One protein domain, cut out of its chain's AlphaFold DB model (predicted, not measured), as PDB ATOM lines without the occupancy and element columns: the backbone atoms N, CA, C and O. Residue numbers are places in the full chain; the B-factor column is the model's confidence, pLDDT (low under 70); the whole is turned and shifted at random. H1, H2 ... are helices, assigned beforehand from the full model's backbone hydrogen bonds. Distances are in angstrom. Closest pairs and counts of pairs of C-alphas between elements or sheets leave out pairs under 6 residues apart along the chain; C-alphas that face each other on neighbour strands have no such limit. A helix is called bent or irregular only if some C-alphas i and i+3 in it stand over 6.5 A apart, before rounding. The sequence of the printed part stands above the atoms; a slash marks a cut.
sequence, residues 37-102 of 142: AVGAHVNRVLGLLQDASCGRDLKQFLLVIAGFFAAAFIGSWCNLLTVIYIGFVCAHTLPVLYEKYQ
ATOM      1  N   ALA A  37       9.410  39.767 -57.011       80.94
ATOM      2  CA  ALA A  37       8.542  39.799 -55.834       80.94
ATOM      3  C   ALA A  37       8.466  38.431 -55.133       80.94
ATOM      4  O   ALA A  37       8.637  38.335 -53.914       80.94
ATOM      5  N   VAL A  38       8.273  37.356 -55.905       84.19
ATOM      6  CA  VAL A  38       8.270  35.976 -55.399       84.19
ATOM      7  C   VAL A  38       9.654  35.606 -54.875       84.19
ATOM      8  O   VAL A  38       9.770  35.079 -53.770       84.19
ATOM      9  N   GLY A  39      10.708  35.941 -55.620       80.88
ATOM     10  CA  GLY A  39      12.095  35.714 -55.227       80.88
ATOM     11  C   GLY A  39      12.443  36.401 -53.908       80.88
ATOM     12  O   GLY A  39      13.040  35.777 -53.037       80.88
ATOM     13  N   ALA A  40      11.997  37.643 -53.703       83.94
ATOM     14  CA  ALA A  40      12.198  38.372 -52.452       83.94
ATOM     15  C   ALA A  40      11.487  37.703 -51.263       83.94
ATOM     16  O   ALA A  40      12.057  37.603 -50.174       83.94
ATOM     17  N   HIS A  41      10.261  37.206 -51.459       78.88
ATOM     18  CA  HIS A  41       9.551  36.435 -50.436       78.88
ATOM     19  C   HIS A  41      10.237  35.104 -50.122       78.88
ATOM     20  O   HIS A  41      10.432  34.784 -48.949       78.88
ATOM     21  N   VAL A  42      10.661  34.361 -51.143       80.88
ATOM     22  CA  VAL A  42      11.364  33.083 -50.971       80.88
ATOM     23  C   VAL A  42      12.695  33.288 -50.251       80.88
ATOM     24  O   VAL A  42      12.982  32.576 -49.292       80.88
ATOM     25  N   ASN A  43      13.470  34.305 -50.634       86.00
ATOM     26  CA  ASN A  43      14.753  34.608 -50.004       86.00
ATOM     27  C   ASN A  43      14.589  35.009 -48.528       86.00
ATOM     28  O   ASN A  43      15.391  34.629 -47.681       86.00
ATOM     29  N   ARG A  44      13.500  35.712 -48.188       78.81
ATOM     30  CA  ARG A  44      13.160  36.047 -46.797       78.81
ATOM     31  C   ARG A  44      12.801  34.809 -45.972       78.81
ATOM     32  O   ARG A  44      13.243  34.695 -44.834       78.81
ATOM     33  N   VAL A  45      12.020  33.885 -46.532       77.06
ATOM     34  CA  VAL A  45      11.670  32.617 -45.866       77.06
ATOM     35  C   VAL A  45      12.909  31.739 -45.675       77.06
ATOM     36  O   VAL A  45      13.099  31.185 -44.597       77.06
ATOM     37  N   LEU A  46      13.776  31.659 -46.687       75.19
ATOM     38  CA  LEU A  46      15.054  30.947 -46.612       75.19
ATOM     39  C   LEU A  46      15.989  31.560 -45.562       75.19
ATOM     40  O   LEU A  46      16.585  30.813 -44.793       75.19
ATOM     41  N   GLY A  47      16.058  32.892 -45.476       77.56
ATOM     42  CA  GLY A  47      16.823  33.594 -44.442       77.56
ATOM     43  C   GLY A  47      16.339  33.271 -43.026       77.56
ATOM     44  O   GLY A  47      17.148  32.967 -42.157       77.56
ATOM     45  N   LEU A  48      15.018  33.223 -42.808       71.31
ATOM     46  CA  LEU A  48      14.438  32.791 -41.528       71.31
ATOM     47  C   LEU A  48      14.748  31.319 -41.211       71.31
ATOM     48  O   LEU A  48      15.012  30.978 -40.061       71.31
ATOM     49  N   LEU A  49      14.742  30.448 -42.224       70.50
ATOM     50  CA  LEU A  49      15.131  29.042 -42.075       70.50
ATOM     51  C   LEU A  49      16.616  28.892 -41.714       70.50
ATOM     52  O   LEU A  49      16.973  28.014 -40.931       70.50
ATOM     53  N   GLN A  50      17.470  29.741 -42.286       73.88
ATOM     54  CA  GLN A  50      18.910  29.747 -42.049       73.88
ATOM     55  C   GLN A  50      19.255  30.283 -40.653       73.88
ATOM     56  O   GLN A  50      20.047  29.661 -39.947       73.88
ATOM     57  N   ASP A  51      18.610  31.364 -40.210       69.75
ATOM     58  CA  ASP A  51      18.742  31.868 -38.835       69.75
ATOM     59  C   ASP A  51      18.250  30.841 -37.803       69.75
ATOM     60  O   ASP A  51      18.855  30.669 -36.740       69.75
ATOM     61  N   ALA A  52      17.197  30.090 -38.140       65.44
ATOM     62  CA  ALA A  52      16.686  29.006 -37.310       65.44
ATOM     63  C   ALA A  52      17.631  27.783 -37.263       65.44
ATOM     64  O   ALA A  52      17.717  27.126 -36.222       65.44
ATOM     65  N   SER A  53      18.373  27.488 -38.343       62.69
ATOM     66  CA  SER A  53      19.328  26.365 -38.392       62.69
ATOM     67  C   SER A  53      20.676  26.682 -37.730       62.69
ATOM     68  O   SER A  53      21.287  25.789 -37.144       62.69
ATOM     69  N   CYS A  54      21.092  27.955 -37.713       71.12
ATOM     70  CA  CYS A  54      22.281  28.433 -36.992       71.12
ATOM     71  C   CYS A  54      22.135  28.410 -35.453       71.12
ATOM     72  O   CYS A  54      23.030  28.852 -34.734       71.12
ATOM     73  N   GLY A  55      21.044  27.848 -34.921       62.88
ATOM     74  CA  GLY A  55      20.959  27.413 -33.526       62.88
ATOM     75  C   GLY A  55      20.547  28.483 -32.519       62.88
ATOM     76  O   GLY A  55      20.563  28.203 -31.321       62.88
ATOM     77  N   ARG A  56      20.139  29.681 -32.961       62.06
ATOM     78  CA  ARG A  56      19.689  30.733 -32.035       62.06
ATOM     79  C   ARG A  56      18.269  30.496 -31.499       62.06
ATOM     80  O   ARG A  56      18.006  30.881 -30.368       62.06
ATOM     81  N   ASP A  57      17.425  29.749 -32.232       67.06
ATOM     82  CA  ASP A  57      16.028  29.443 -31.863       67.06
ATOM     83  C   ASP A  57      15.550  28.038 -32.324       67.06
ATOM     84  O   ASP A  57      14.569  27.879 -33.056       67.06
ATOM     85  N   LEU A  58      16.206  26.966 -31.852       67.19
ATOM     86  CA  LEU A  58      15.876  25.560 -32.189       67.19
ATOM     87  C   LEU A  58      14.395  25.175 -31.971       67.19
ATOM     88  O   LEU A  58      13.852  24.326 -32.681       67.19
ATOM     89  N   LYS A  59      13.723  25.803 -30.998       68.25
ATOM     90  CA  LYS A  59      12.295  25.564 -30.713       68.25
ATOM     91  C   LYS A  59      11.391  26.071 -31.838       68.25
ATOM     92  O   LYS A  59      10.418  25.403 -32.179       68.25
ATOM     93  N   GLN A  60      11.714  27.224 -32.424       69.94
ATOM     94  CA  GLN A  60      10.955  27.780 -33.546       69.94
ATOM     95  C   GLN A  60      11.186  26.959 -34.820       69.94
ATOM     96  O   GLN A  60      10.234  26.700 -35.550       69.94
ATOM     97  N   PHE A  61      12.407  26.457 -35.036       70.94
ATOM     98  CA  PHE A  61      12.728  25.572 -36.158       70.94
ATOM     99  C   PHE A  61      11.897  24.280 -36.153       70.94
ATOM    100  O   PHE A  61      11.268  23.936 -37.154       70.94
ATOM    101  N   LEU A  62      11.833  23.594 -35.007       77.00
ATOM    102  CA  LEU A  62      11.023  22.381 -34.852       77.00
ATOM    103  C   LEU A  62       9.529  22.649 -35.066       77.00
ATOM    104  O   LEU A  62       8.848  21.829 -35.676       77.00
ATOM    105  N   LEU A  63       9.026  23.801 -34.613       78.62
ATOM    106  CA  LEU A  63       7.626  24.190 -34.799       78.62
ATOM    107  C   LEU A  63       7.309  24.464 -36.277       78.62
ATOM    108  O   LEU A  63       6.286  24.002 -36.778       78.62
ATOM    109  N   VAL A  64       8.208  25.145 -36.995       79.94
ATOM    110  CA  VAL A  64       8.081  25.386 -38.441       79.94
ATOM    111  C   VAL A  64       8.117  24.073 -39.222       79.94
ATOM    112  O   VAL A  64       7.276  23.871 -40.095       79.94
ATOM    113  N   ILE A  65       9.022  23.149 -38.885       80.94
ATOM    114  CA  ILE A  65       9.086  21.821 -39.517       80.94
ATOM    115  C   ILE A  65       7.818  21.017 -39.234       80.94
ATOM    116  O   ILE A  65       7.256  20.429 -40.154       80.94
ATOM    117  N   ALA A  66       7.341  21.001 -37.989       81.31
ATOM    118  CA  ALA A  66       6.116  20.297 -37.623       81.31
ATOM    119  C   ALA A  66       4.890  20.881 -38.346       81.31
ATOM    120  O   ALA A  66       4.064  20.129 -38.861       81.31
ATOM    121  N   GLY A  67       4.799  22.211 -38.449       84.62
ATOM    122  CA  GLY A  67       3.753  22.899 -39.206       84.62
ATOM    123  C   GLY A  67       3.824  22.609 -40.706       84.62
ATOM    124  O   GLY A  67       2.805  22.309 -41.322       84.62
ATOM    125  N   PHE A  68       5.026  22.619 -41.285       83.31
ATOM    126  CA  PHE A  68       5.252  22.245 -42.680       83.31
ATOM    127  C   PHE A  68       4.887  20.778 -42.940       83.31
ATOM    128  O   PHE A  68       4.254  20.473 -43.946       83.31
ATOM    129  N   PHE A  69       5.213  19.874 -42.014       80.69
ATOM    130  CA  PHE A  69       4.867  18.457 -42.104       80.69
ATOM    131  C   PHE A  69       3.354  18.229 -42.000       80.69
ATOM    132  O   PHE A  69       2.790  17.495 -42.806       80.69
ATOM    133  N   ALA A  70       2.674  18.909 -41.072       79.44
ATOM    134  CA  ALA A  70       1.218  18.864 -40.958       79.44
ATOM    135  C   ALA A  70       0.537  19.438 -42.210       79.44
ATOM    136  O   ALA A  70      -0.374  18.816 -42.751       79.44
ATOM    137  N   ALA A  71       1.017  20.574 -42.722       76.31
ATOM    138  CA  ALA A  71       0.534  21.165 -43.965       76.31
ATOM    139  C   ALA A  71       0.791  20.258 -45.178       76.31
ATOM    140  O   ALA A  71      -0.058  20.182 -46.061       76.31
ATOM    141  N   ALA A  72       1.909  19.528 -45.214       72.75
ATOM    142  CA  ALA A  72       2.189  18.529 -46.243       72.75
ATOM    143  C   ALA A  72       1.259  17.312 -46.125       72.75
ATOM    144  O   ALA A  72       0.775  16.816 -47.140       72.75
ATOM    145  N   PHE A  73       0.949  16.864 -44.906       73.25
ATOM    146  CA  PHE A  73       0.007  15.771 -44.664       73.25
ATOM    147  C   PHE A  73      -1.415  16.170 -45.082       73.25
ATOM    148  O   PHE A  73      -2.061  15.465 -45.849       73.25
ATOM    149  N   ILE A  74      -1.869  17.354 -44.669       71.88
ATOM    150  CA  ILE A  74      -3.171  17.922 -45.040       71.88
ATOM    151  C   ILE A  74      -3.223  18.201 -46.548       71.88
ATOM    152  O   ILE A  74      -4.173  17.814 -47.218       71.88
ATOM    153  N   GLY A  75      -2.174  18.787 -47.126       66.69
ATOM    154  CA  GLY A  75      -2.059  19.031 -48.566       66.69
ATOM    155  C   GLY A  75      -2.052  17.744 -49.395       66.69
ATOM    156  O   GLY A  75      -2.648  17.702 -50.470       66.69
ATOM    157  N   SER A  76      -1.460  16.671 -48.864       66.62
ATOM    158  CA  SER A  76      -1.505  15.330 -49.456       66.62
ATOM    159  C   SER A  76      -2.912  14.726 -49.438       66.62
ATOM    160  O   SER A  76      -3.218  13.895 -50.291       66.62
ATOM    161  N   TRP A  77      -3.760  15.120 -48.488       60.62
ATOM    162  CA  TRP A  77      -5.146  14.662 -48.391       60.62
ATOM    163  C   TRP A  77      -6.108  15.544 -49.199       60.62
ATOM    164  O   TRP A  77      -7.119  15.053 -49.693       60.62
ATOM    165  N   CYS A  78      -5.805  16.834 -49.362       60.97
ATOM    166  CA  CYS A  78      -6.844  17.817 -49.658       60.97
ATOM    167  C   CYS A  78      -7.138  18.140 -51.124       60.97
ATOM    168  O   CYS A  78      -8.156  18.791 -51.344       60.97
ATOM    169  N   ASN A  79      -6.374  17.715 -52.133       65.94
ATOM    170  CA  ASN A  79      -6.711  18.128 -53.509       65.94
ATOM    171  C   ASN A  79      -7.335  17.005 -54.343       65.94
ATOM    172  O   ASN A  79      -8.520  17.033 -54.655       65.94
ATOM    173  N   LEU A  80      -6.576  15.956 -54.649       66.31
ATOM    174  CA  LEU A  80      -7.036  14.937 -55.594       66.31
ATOM    175  C   LEU A  80      -8.006  13.925 -54.958       66.31
ATOM    176  O   LEU A  80      -8.986  13.546 -55.589       66.31
ATOM    177  N   LEU A  81      -7.781  13.535 -53.699       73.31
ATOM    178  CA  LEU A  81      -8.677  12.631 -52.962       73.31
ATOM    179  C   LEU A  81     -10.032  13.277 -52.686       73.31
ATOM    180  O   LEU A  81     -11.057  12.639 -52.896       73.31
ATOM    181  N   THR A  82     -10.048  14.547 -52.287       73.94
ATOM    182  CA  THR A  82     -11.289  15.298 -52.071       73.94
ATOM    183  C   THR A  82     -12.074  15.464 -53.369       73.94
ATOM    184  O   THR A  82     -13.285  15.280 -53.369       73.94
ATOM    185  N   VAL A  83     -11.403  15.753 -54.491       73.88
ATOM    186  CA  VAL A  83     -12.054  15.868 -55.808       73.88
ATOM    187  C   VAL A  83     -12.583  14.519 -56.293       73.88
ATOM    188  O   VAL A  83     -13.702  14.465 -56.793       73.88
ATOM    189  N   ILE A  84     -11.836  13.424 -56.111       80.19
ATOM    190  CA  ILE A  84     -12.321  12.071 -56.430       80.19
ATOM    191  C   ILE A  84     -13.505  11.700 -55.537       80.19
ATOM    192  O   ILE A  84     -14.493  11.171 -56.033       80.19
ATOM    193  N   TYR A  85     -13.430  11.999 -54.241       81.00
ATOM    194  CA  TYR A  85     -14.499  11.725 -53.287       81.00
ATOM    195  C   TYR A  85     -15.771  12.499 -53.636       81.00
ATOM    196  O   TYR A  85     -16.834  11.899 -53.765       81.00
ATOM    197  N   ILE A  86     -15.661  13.808 -53.881       80.62
ATOM    198  CA  ILE A  86     -16.781  14.633 -54.343       80.62
ATOM    199  C   ILE A  86     -17.282  14.126 -55.695       80.62
ATOM    200  O   ILE A  86     -18.483  14.005 -55.872       80.62
ATOM    201  N   GLY A  87     -16.400  13.772 -56.631       82.38
ATOM    202  CA  GLY A  87     -16.779  13.223 -57.934       82.38
ATOM    203  C   GLY A  87     -17.566  11.917 -57.819       82.38
ATOM    204  O   GLY A  87     -18.572  11.752 -58.499       82.38
ATOM    205  N   PHE A  88     -17.158  11.023 -56.918       85.50
ATOM    206  CA  PHE A  88     -17.838   9.756 -56.659       85.50
ATOM    207  C   PHE A  88     -19.190   9.964 -55.967       85.50
ATOM    208  O   PHE A  88     -20.205   9.418 -56.399       85.50
ATOM    209  N   VAL A  89     -19.226  10.812 -54.935       86.50
ATOM    210  CA  VAL A  89     -20.466  11.198 -54.249       86.50
ATOM    211  C   VAL A  89     -21.423  11.862 -55.234       86.50
ATOM    212  O   VAL A  89     -22.588  11.479 -55.293       86.50
ATOM    213  N   CYS A  90     -20.943  12.794 -56.055       79.62
ATOM    214  CA  CYS A  90     -21.726  13.434 -57.101       79.62
ATOM    215  C   CYS A  90     -22.212  12.412 -58.124       79.62
ATOM    216  O   CYS A  90     -23.401  12.385 -58.366       79.62
ATOM    217  N   ALA A  91     -21.378  11.523 -58.667       84.31
ATOM    218  CA  ALA A  91     -21.809  10.538 -59.667       84.31
ATOM    219  C   ALA A  91     -22.965   9.640 -59.185       84.31
ATOM    220  O   ALA A  91     -23.832   9.281 -59.978       84.31
ATOM    221  N   HIS A  92     -23.008   9.321 -57.890       82.88
ATOM    222  CA  HIS A  92     -24.103   8.554 -57.293       82.88
ATOM    223  C   HIS A  92     -25.295   9.415 -56.850       82.88
ATOM    224  O   HIS A  92     -26.436   8.967 -56.928       82.88
ATOM    225  N   THR A  93     -25.049  10.644 -56.395       79.56
ATOM    226  CA  THR A  93     -26.089  11.529 -55.849       79.56
ATOM    227  C   THR A  93     -26.786  12.346 -56.940       79.56
ATOM    228  O   THR A  93     -27.986  12.574 -56.839       79.56
ATOM    229  N   LEU A  94     -26.074  12.747 -58.003       77.00
ATOM    230  CA  LEU A  94     -26.607  13.509 -59.140       77.00
ATOM    231  C   LEU A  94     -27.829  12.845 -59.776       77.00
ATOM    232  O   LEU A  94     -28.823  13.543 -59.905       77.00
ATOM    233  N   PRO A  95     -27.806  11.556 -60.171       76.62
ATOM    234  CA  PRO A  95     -28.946  10.965 -60.871       76.62
ATOM    235  C   PRO A  95     -30.209  10.930 -59.997       76.62
ATOM    236  O   PRO A  95     -31.283  11.295 -60.463       76.62
ATOM    237  N   VAL A  96     -30.070  10.605 -58.708       77.44
ATOM    238  CA  VAL A  96     -31.192  10.589 -57.749       77.44
ATOM    239  C   VAL A  96     -31.704  12.000 -57.448       77.44
ATOM    240  O   VAL A  96     -32.904  12.216 -57.286       77.44
ATOM    241  N   LEU A  97     -30.801  12.976 -57.357       73.12
ATOM    242  CA  LEU A  97     -31.170  14.365 -57.105       73.12
ATOM    243  C   LEU A  97     -31.810  15.009 -58.342       73.12
ATOM    244  O   LEU A  97     -32.742  15.794 -58.196       73.12
ATOM    245  N   TYR A  98     -31.348  14.652 -59.542       71.69
ATOM    246  CA  TYR A  98     -31.858  15.178 -60.804       71.69
ATOM    247  C   TYR A  98     -33.271  14.674 -61.091       71.69
ATOM    248  O   TYR A  98     -34.137  15.486 -61.385       71.69
ATOM    249  N   GLU A  99     -33.553  13.381 -60.889       77.31
ATOM    250  CA  GLU A  99     -34.924  12.854 -61.027       77.31
ATOM    251  C   GLU A  99     -35.926  13.557 -60.102       77.31
ATOM    252  O   GLU A  99     -37.096  13.709 -60.446       77.31
ATOM    253  N   LYS A 100     -35.479  13.989 -58.917       76.81
ATOM    254  CA  LYS A 100     -36.366  14.547 -57.892       76.81
ATOM    255  C   LYS A 100     -36.476  16.077 -57.917       76.81
ATOM    256  O   LYS A 100     -37.463  16.609 -57.416       76.81
ATOM    257  N   TYR A 101     -35.476  16.776 -58.457       76.50
ATOM    258  CA  TYR A 101     -35.361  18.243 -58.421       76.50
ATOM    259  C   TYR A 101     -34.940  18.848 -59.769       76.50
ATOM    260  O   TYR A 101     -34.310  19.905 -59.794       76.50
ATOM    261  N   GLN A 102     -35.287  18.189 -60.877       72.25
ATOM    262  CA  GLN A 102     -34.885  18.555 -62.238       72.25
ATOM    263  C   GLN A 102     -35.016  20.060 -62.527       72.25
ATOM    264  O   GLN A 102     -34.022  20.708 -62.848       72.25
TER     265      GLN A 102
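This is residues 37 to 102 of the 142 residues of a protein of Arundo donax (UniProt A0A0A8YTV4). The longest helix, H3, and the helix before it, H2, follow each other nearly end to end as one long helical arm, and H1 folds back from the far end of H2, so that H1 and H2 meet near their ends as a V. The V is open: there is contact at its corner, most of H1 sticks out as residues 37 to 47, and residues 66 to 102 stand free as the long arm. The printed part has 66 residues with three named helices, H1, H2 and H3 along the chain, and no named strand; the class is all helix. The whole is extended, with a radius of gyration of the C-alphas of 21.3 A and spans of 64 by 28 by 15 A.

H3 is residues 80 to 102, 28.9 A from first to last C-alpha, and it ends at C-alpha 102, at (-34.885, 18.555, -62.238). H3 has a kink of 49 degrees near residue 96. It is neither bent nor irregular, but only just: C-alphas 92 and 95 are 6.5 A apart. H2 is residues 58 to 78, 29.7 A long, and begins at C-alpha 58, at (15.876, 25.560, -32.189). H1 is residues 37 to 53, 24.5 A long, and begins at C-alpha 37, at (8.542, 39.799, -55.834).

H3 touches no helix. H3 and H2 meet only through their link, which is tight, with the single residue Asn 79 between them. H1 and H3 are apart. H1 and H2 touch, with 5 pairs of C-alphas within 8 A; the closest C-alphas are those of Ala 52 and Phe 61, 5.4 A apart. H1 touches H2 with residues 49 to 53 alone, and H2 touches H1 with residues 58 to 61 alone. Their lines stand at a steep tilt of 51 degrees, opposite ways, and their centres are 16.6 A apart. The link from H1 to H2 is tight, with 4 residues between them. In H1 and H2 every O i to N i+4 pair is within hydrogen-bond range; in H3 16 of 19 are.

The two C-alphas farthest apart are those of Arg 56 and Glu 99, at 64.4 A, while the first and last printed C-alphas, of Ala 37 and Gln 102, are 48.8 A apart. The printed part has no cut, and no link is long. Residues 54 to 59 also stand free. The mean pLDDT of the printed part is 75.3; it is under 70 at residues 51 to 53, 55 to 60 and 75 to 80 of this predicted model.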